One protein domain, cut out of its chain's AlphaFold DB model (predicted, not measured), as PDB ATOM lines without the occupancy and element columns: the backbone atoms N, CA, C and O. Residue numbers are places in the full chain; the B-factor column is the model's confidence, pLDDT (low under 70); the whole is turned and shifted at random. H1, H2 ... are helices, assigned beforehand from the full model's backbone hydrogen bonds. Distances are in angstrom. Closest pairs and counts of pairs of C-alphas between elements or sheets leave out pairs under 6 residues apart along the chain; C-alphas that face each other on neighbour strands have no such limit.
ATOM      1  N   ASP A 120      -1.508  12.875  33.069       93.56
ATOM      2  CA  ASP A 120      -1.671  13.412  34.421       93.56
ATOM      3  C   ASP A 120      -0.426  14.198  34.852       93.56
ATOM      4  O   ASP A 120       0.515  13.678  35.454       93.56
ATOM      5  N   TRP A 121      -0.424  15.496  34.556       93.44
ATOM      6  CA  TRP A 121       0.677  16.388  34.920       93.44
ATOM      7  C   TRP A 121       0.803  16.636  36.432       93.44
ATOM      8  O   TRP A 121       1.842  17.121  36.872       93.44
ATOM      9  N   HIS A 122      -0.210  16.313  37.239       91.56
ATOM     10  CA  HIS A 122      -0.214  16.558  38.685       91.56
ATOM     11  C   HIS A 122       0.009  15.285  39.510       91.56
ATOM     12  O   HIS A 122      -0.203  15.307  40.722       91.56
ATOM     13  N   TYR A 123       0.493  14.204  38.889       88.94
ATOM     14  CA  TYR A 123       0.726  12.918  39.554       88.94
ATOM     15  C   TYR A 123       1.604  13.019  40.819       88.94
ATOM     16  O   TYR A 123       1.411  12.248  41.757       88.94
ATOM     17  N   GLU A 124       2.528  13.989  40.882       83.69
ATOM     18  CA  GLU A 124       3.403  14.238  42.043       83.69
ATOM     19  C   GLU A 124       2.645  14.706  43.297       83.69
ATOM     20  O   GLU A 124       3.176  14.609  44.401       83.69
ATOM     21  N   TYR A 125       1.408  15.186  43.144       84.25
ATOM     22  CA  TYR A 125       0.541  15.626  44.241       84.25
ATOM     23  C   TYR A 125      -0.418  14.531  44.729       84.25
ATOM     24  O   TYR A 125      -1.236  14.791  45.611       84.25
ATOM     25  N   SER A 126      -0.370  13.334  44.140       83.69
ATOM     26  CA  SER A 126      -1.243  12.230  44.532       83.69
ATOM     27  C   SER A 126      -0.656  11.442  45.700       83.69
ATOM     28  O   SER A 126       0.468  10.951  45.623       83.69
ATOM     29  N   ASP A 127      -1.454  11.248  46.752       83.25
ATOM     30  CA  ASP A 127      -1.114  10.364  47.876       83.25
ATOM     31  C   ASP A 127      -1.341   8.870  47.540       83.25
ATOM     32  O   ASP A 127      -0.963   7.985  48.314       83.25
ATOM     33  N   ASP A 128      -1.953   8.557  46.387       92.81
ATOM     34  CA  ASP A 128      -2.114   7.184  45.897       92.81
ATOM     35  C   ASP A 128      -0.876   6.745  45.101       92.81
ATOM     36  O   ASP A 128      -0.624   7.198  43.981       92.81
ATOM     37  N   PHE A 129      -0.135   5.784  45.659       89.44
ATOM     38  CA  PHE A 129       1.074   5.233  45.048       89.44
ATOM     39  C   PHE A 129       0.868   4.702  43.619       89.44
ATOM     40  O   PHE A 129       1.766   4.825  42.788       89.44
ATOM     41  N   ARG A 130      -0.292   4.117  43.297       92.19
ATOM     42  CA  ARG A 130      -0.558   3.571  41.953       92.19
ATOM     43  C   ARG A 130      -0.766   4.680  40.932       92.19
ATOM     44  O   ARG A 130      -0.341   4.537  39.786       92.19
ATOM     45  N   VAL A 131      -1.416   5.766  41.345       89.94
ATOM     46  CA  VAL A 131      -1.605   6.962  40.516       89.94
ATOM     47  C   VAL A 131      -0.259   7.640  40.288       89.94
ATOM     48  O   VAL A 131       0.098   7.894  39.138       89.94
ATOM     49  N   TRP A 132       0.526   7.818  41.353       92.38
ATOM     50  CA  TRP A 132       1.879   8.363  41.266       92.38
ATOM     51  C   TRP A 132       2.768   7.543  40.320       92.38
ATOM     52  O   TRP A 132       3.352   8.094  39.392       92.38
ATOM     53  N   GLN A 133       2.818   6.216  40.484       90.44
ATOM     54  CA  GLN A 133       3.662   5.344  39.660       90.44
ATOM     55  C   GLN A 133       3.245   5.364  38.183       90.44
ATOM     56  O   GLN A 133       4.095   5.378  37.293       90.44
ATOM     57  N   LYS A 134       1.936   5.363  37.905       93.12
ATOM     58  CA  LYS A 134       1.425   5.452  36.533       93.12
ATOM     59  C   LYS A 134       1.816   6.786  35.890       93.12
ATOM     60  O   LYS A 134       2.303   6.779  34.761       93.12
ATOM     61  N   GLY A 135       1.628   7.894  36.609       92.88
ATOM     62  CA  GLY A 135       1.999   9.225  36.135       92.88
ATOM     63  C   GLY A 135       3.506   9.375  35.920       92.88
ATOM     64  O   GLY A 135       3.924   9.888  34.889       92.88
ATOM     65  N   GLU A 136       4.340   8.837  36.815       92.44
ATOM     66  CA  GLU A 136       5.801   8.871  36.664       92.44
ATOM     67  C   GLU A 136       6.247   8.206  35.350       92.44
ATOM     68  O   GLU A 136       7.043   8.775  34.599       92.44
ATOM     69  N   VAL A 137       5.710   7.019  35.045       94.75
ATOM     70  CA  VAL A 137       6.022   6.288  33.807       94.75
ATOM     71  C   VAL A 137       5.552   7.068  32.581       94.75
ATOM     72  O   VAL A 137       6.340   7.268  31.659       94.75
ATOM     73  N   GLU A 138       4.314   7.561  32.594       95.94
ATOM     74  CA  GLU A 138       3.737   8.335  31.491       95.94
ATOM     75  C   GLU A 138       4.551   9.604  31.191       95.94
ATOM     76  O   GLU A 138       4.950   9.846  30.048       95.94
ATOM     77  N   ILE A 139       4.869  10.395  32.220       95.69
ATOM     78  CA  ILE A 139       5.648  11.627  32.065       95.69
ATOM     79  C   ILE A 139       7.088  11.328  31.638       95.69
ATOM     80  O   ILE A 139       7.667  12.085  30.853       95.69
ATOM     81  N   ARG A 140       7.689  10.235  32.116       94.88
ATOM     82  CA  ARG A 140       9.027   9.812  31.682       94.88
ATOM     83  C   ARG A 140       9.048   9.444  30.200       94.88
ATOM     84  O   ARG A 140       9.980   9.854  29.504       94.88
ATOM     85  N   ASP A 141       8.042   8.728  29.718       96.19
ATOM     86  CA  ASP A 141       7.950   8.323  28.314       96.19
ATOM     87  C   ASP A 141       7.748   9.551  27.410       96.19
ATOM     88  O   ASP A 141       8.504   9.741  26.457       96.19
ATOM     89  N   ILE A 142       6.868  10.483  27.796       97.44
ATOM     90  CA  ILE A 142       6.713  11.784  27.117       97.44
ATOM     91  C   ILE A 142       8.036  12.559  27.070       97.44
ATOM     92  O   ILE A 142       8.387  13.156  26.050       97.44
ATOM     93  N   LYS A 143       8.799  12.572  28.169       95.56
ATOM     94  CA  LYS A 143      10.107  13.238  28.205       95.56
ATOM     95  C   LYS A 143      11.088  12.583  27.226       95.56
ATOM     96  O   LYS A 143      11.798  13.310  26.527       95.56
ATOM     97  N   ASN A 144      11.121  11.256  27.129       96.00
ATOM     98  CA  ASN A 144      11.983  10.552  26.175       96.00
ATOM     99  C   ASN A 144      11.629  10.895  24.721       96.00
ATOM    100  O   ASN A 144      12.525  11.257  23.958       96.00
ATOM    101  N   ASP A 145      10.343  10.909  24.382       96.75
ATOM    102  CA  ASP A 145       9.857  11.290  23.050       96.75
ATOM    103  C   ASP A 145      10.215  12.748  22.714       96.75
ATOM    104  O   ASP A 145      10.759  13.051  21.651       96.75
ATOM    105  N   LEU A 146      10.020  13.676  23.659       96.00
ATOM    106  CA  LEU A 146      10.440  15.074  23.496       96.00
ATOM    107  C   LEU A 146      11.958  15.210  23.310       96.00
ATOM    108  O   LEU A 146      12.417  16.132  22.633       96.00
ATOM    109  N   LYS A 147      12.753  14.326  23.923       94.56
ATOM    110  CA  LYS A 147      14.215  14.308  23.783       94.56
ATOM    111  C   LYS A 147      14.639  13.806  22.406       94.56
ATOM    112  O   LYS A 147      15.600  14.344  21.853       94.56
ATOM    113  N   GLU A 148      13.946  12.810  21.864       93.62
ATOM    114  CA  GLU A 148      14.141  12.348  20.488       93.62
ATOM    115  C   GLU A 148      13.777  13.449  19.487       93.62
ATOM    116  O   GLU A 148      14.583  13.778  18.619       93.62
ATOM    117  N   LEU A 149      12.632  14.108  19.677       93.06
ATOM    118  CA  LEU A 149      12.236  15.240  18.841       93.06
ATOM    119  C   LEU A 149      13.256  16.392  18.920       93.06
ATOM    120  O   LEU A 149      13.540  17.055  17.932       93.06
ATOM    121  N   SER A 150      13.884  16.603  20.078       90.62
ATOM    122  CA  SER A 150      14.859  17.686  20.288       90.62
ATOM    123  C   SER A 150      16.257  17.440  19.703       90.62
ATOM    124  O   SER A 150      17.158  18.243  19.959       90.62
ATOM    125  N   GLN A 151      16.486  16.352  18.956       87.00
ATOM    126  CA  GLN A 151      17.794  16.082  18.335       87.00
ATOM    127  C   GLN A 151      18.128  17.052  17.190       87.00
ATOM    128  O   GLN A 151      19.293  17.182  16.812       87.00
ATOM    129  N   THR A 152      17.132  17.760  16.658       79.25
ATOM    130  CA  THR A 152      17.293  18.762  15.598       79.25
ATOM    131  C   THR A 152      16.901  20.156  16.102       79.25
ATOM    132  O   THR A 152      16.118  20.269  17.050       79.25
ATOM    133  N   PRO A 153      17.436  21.248  15.519       75.56
ATOM    134  CA  PRO A 153      17.040  22.605  15.901       75.56
ATOM    135  C   PRO A 153      15.534  22.857  15.755       75.56
ATOM    136  O   PRO A 153      14.918  23.426  16.656       75.56
ATOM    137  N   GLU A 154      14.939  22.398  14.653       75.12
ATOM    138  CA  GLU A 154      13.510  22.551  14.364       75.12
ATOM    139  C   GLU A 154      12.657  21.697  15.308       75.12
ATOM    140  O   GLU A 154      11.688  22.185  15.892       75.12
ATOM    141  N   GLY A 155      13.053  20.442  15.529       84.50
ATOM    142  CA  GLY A 155      12.369  19.555  16.458       84.50
ATOM    143  C   GLY A 155      12.458  20.048  17.908       84.50
ATOM    144  O   GLY A 155      11.475  19.995  18.643       84.50
ATOM    145  N   LYS A 156      13.575  20.662  18.319       84.12
ATOM    146  CA  LYS A 156      13.696  21.305  19.639       84.12
ATOM    147  C   LYS A 156      12.738  22.492  19.812       84.12
ATOM    148  O   LYS A 156      12.202  22.682  20.911       84.12
ATOM    149  N   ASP A 157      12.510  23.284  18.765       79.38
ATOM    150  CA  ASP A 157      11.503  24.355  18.775       79.38
ATOM    151  C   ASP A 157      10.083  23.777  18.900       79.38
ATOM    152  O   ASP A 157       9.326  24.184  19.787       79.38
ATOM    153  N   ALA A 158       9.750  22.754  18.105       84.25
ATOM    154  CA  ALA A 158       8.469  22.050  18.187       84.25
ATOM    155  C   ALA A 158       8.223  21.438  19.580       84.25
ATOM    156  O   ALA A 158       7.186  21.693  20.197       84.25
ATOM    157  N   ALA A 159       9.202  20.715  20.132       90.62
ATOM    158  CA  ALA A 159       9.143  20.135  21.473       90.62
ATOM    159  C   ALA A 159       8.942  21.207  22.560       90.62
ATOM    160  O   ALA A 159       8.205  21.007  23.528       90.62
ATOM    161  N   SER A 160       9.555  22.381  22.389       86.88
ATOM    162  CA  SER A 160       9.392  23.502  23.315       86.88
ATOM    163  C   SER A 160       7.996  24.124  23.253       86.88
ATOM    164  O   SER A 160       7.447  24.463  24.304       86.88
ATOM    165  N   LYS A 161       7.413  24.252  22.055       85.06
ATOM    166  CA  LYS A 161       6.030  24.717  21.860       85.06
ATOM    167  C   LYS A 161       5.023  23.742  22.466       85.06
ATOM    168  O   LYS A 161       4.150  24.171  23.216       85.06
ATOM    169  N   LEU A 162       5.201  22.439  22.234       91.69
ATOM    170  CA  LEU A 162       4.392  21.383  22.852       91.69
ATOM    171  C   LEU A 162       4.448  21.450  24.385       91.69
ATOM    172  O   LEU A 162       3.409  21.436  25.044       91.69
ATOM    173  N   TRP A 163       5.646  21.607  24.957       92.81
ATOM    174  CA  TRP A 163       5.809  21.767  26.405       92.81
ATOM    175  C   TRP A 163       5.032  22.969  26.947       92.81
ATOM    176  O   TRP A 163       4.323  22.850  27.942       92.81
ATOM    177  N   GLN A 164       5.145  24.128  26.295       87.44
ATOM    178  CA  GLN A 164       4.431  25.344  26.705       87.44
ATOM    179  C   GLN A 164       2.910  25.212  26.583       87.44
ATOM    180  O   GLN A 164       2.188  25.815  27.372       87.44
ATOM    181  N   GLN A 165       2.435  24.455  25.595       91.69
ATOM    182  CA  GLN A 165       1.013  24.290  25.329       91.69
ATOM    183  C   GLN A 165       0.324  23.366  26.340       91.69
ATOM    184  O   GLN A 165      -0.807  23.650  26.731       91.69
ATOM    185  N   TYR A 166       0.971  22.265  26.733       94.12
ATOM    186  CA  TYR A 166       0.305  21.200  27.492       94.12
ATOM    187  C   TYR A 166       0.707  21.103  28.959       94.12
ATOM    188  O   TYR A 166      -0.098  20.614  29.744       94.12
ATOM    189  N   VAL A 167       1.905  21.552  29.350       92.06
ATOM    190  CA  VAL A 167       2.396  21.355  30.723       92.06
ATOM    191  C   VAL A 167       1.979  22.521  31.625       92.06
ATOM    192  O   VAL A 167       2.452  23.644  31.417       92.06
ATOM    193  N   PRO A 168       1.150  22.296  32.664       87.12
ATOM    194  CA  PRO A 168       0.766  23.351  33.596       87.12
ATOM    195  C   PRO A 168       1.960  23.884  34.395       87.12
ATOM    196  O   PRO A 168       2.908  23.160  34.709       87.12
ATOM    197  N   LEU A 169       1.904  25.156  34.790       76.75
ATOM    198  CA  LEU A 169       2.923  25.747  35.660       76.75
ATOM    199  C   LEU A 169       2.976  25.014  37.011       76.75
ATOM    200  O   LEU A 169       1.939  24.701  37.586       76.75
ATOM    201  N   TYR A 170       4.190  24.781  37.518       76.75
ATOM    202  CA  TYR A 170       4.453  24.108  38.801       76.75
ATOM    203  C   TYR A 170       3.930  22.662  38.904       76.75
ATOM    204  O   TYR A 170       3.817  22.133  40.006       76.75
ATOM    205  N   SER A 171       3.613  22.022  37.776       84.00
ATOM    206  CA  SER A 171       3.180  20.621  37.739       84.00
ATOM    207  C   SER A 171       4.379  19.669  37.773       84.00
ATOM    208  O   SER A 171       4.597  18.989  38.765       84.00
ATOM    209  N   VAL A 172       5.215  19.712  36.733       85.50
ATOM    210  CA  VAL A 172       6.445  18.926  36.600       85.50
ATOM    211  C   VAL A 172       7.613  19.804  36.163       85.50
ATOM    212  O   VAL A 172       7.452  20.815  35.471       85.50
ATOM    213  N   SER A 173       8.829  19.403  36.534       82.88
ATOM    214  CA  SER A 173      10.052  20.110  36.144       82.88
ATOM    215  C   SER A 173      10.308  20.037  34.634       82.88
ATOM    216  O   SER A 173      10.214  18.969  34.011       82.88
ATOM    217  N   LYS A 174      10.666  21.190  34.046       86.06
ATOM    218  CA  LYS A 174      11.049  21.285  32.636       86.06
ATOM    219  C   LYS A 174      12.391  20.575  32.401       86.06
ATOM    220  O   LYS A 174      13.345  20.870  33.115       86.06
ATOM    221  N   PRO A 175      12.491  19.665  31.415       86.69
ATOM    222  CA  PRO A 175      13.747  18.998  31.107       86.69
ATOM    223  C   PRO A 175      14.819  19.963  30.592       86.69
ATOM    224  O   PRO A 175      14.538  20.814  29.748       86.69
ATOM    225  N   GLU A 176      16.066  19.756  31.021       80.50
ATOM    226  CA  GLU A 176      17.223  20.596  30.670       80.50
ATOM    227  C   GLU A 176      17.443  20.713  29.149       80.50
ATOM    228  O   GLU A 176      17.768  21.778  28.632       80.50
ATOM    229  N   TYR A 177      17.190  19.647  28.380       82.25
ATOM    230  CA  TYR A 177      17.340  19.684  26.918       82.25
ATOM    231  C   TYR A 177      16.288  20.564  26.216       82.25
ATOM    232  O   TYR A 177      16.558  21.039  25.110       82.25
ATOM    233  N   LEU A 178      15.145  20.838  26.859       78.31
ATOM    234  CA  LEU A 178      14.116  21.789  26.408       78.31
ATOM    235  C   LEU A 178      14.299  23.188  26.994       78.31
ATOM    236  O   LEU A 178      13.553  24.111  26.642       78.31
ATOM    237  N   GLU A 179      15.264  23.381  27.893       69.31
ATOM    238  CA  GLU A 179      15.722  24.720  28.215       69.31
ATOM    239  C   GLU A 179      16.365  25.288  26.949       69.31
ATOM    240  O   GLU A 179      17.451  24.916  26.483       69.31
TER     241      GLU A 179
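What this domain is: This is residues 120 to 179 of the 475 residues of an uncharacterized protein of Chitinophagaceae bacterium (UniProt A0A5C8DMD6). A long helix, H1, and a shorter one, H2, make a helical hairpin that opens from its tight turn like a narrow V, meeting only near the turn. The stretch before H1, residues 120 to 128, folds back beside the first part of H1, and after H2 the tail, residues 167 to 179, turns back toward the turn of the hairpin. The printed part has 60 residues with two named helices, H1 then H2 along the chain, and no named strand; its class is all helix. It is only just compact, close to loose, with a radius of gyration of the C-alphas of 12.3 A, and only just elongated, with spans of 39 by 20 by 16 A.

How they stand to each other: H1, residues 129 to 149, is the longest helix. It touches H2, residues 153 to 166, with residues 146 to 149 alone, and H2 touches it with residues 155 to 159 alone. Their closest C-alphas, those of Leu 149 and Gly 155, are 4.9 A apart, while their centres are 16.7 A apart. The two run opposite ways at a shallow tilt of 30 degrees and form a helical hairpin with a tight link of 3 residues. In H1 and H2 every O i to N i+4 pair is within hydrogen-bond range.

Where its parts are: H1 measures 30.2 A from C-alpha 129 at (1.074, 5.233, 45.048) to C-alpha 149 at (12.236, 15.240, 18.841). H2 measures 20.4 A from its first to its last C-alpha and ends at C-alpha 166, at (0.305, 21.200, 27.492). Residues 167 to 179 hold no named element.

The domain as a whole: The two C-alphas farthest apart, those of Asp 128 and Pro 153, are 38.8 A apart. The printed part has no cut. The mean pLDDT of the printed part is 88.3, and residue 179 alone is under 70.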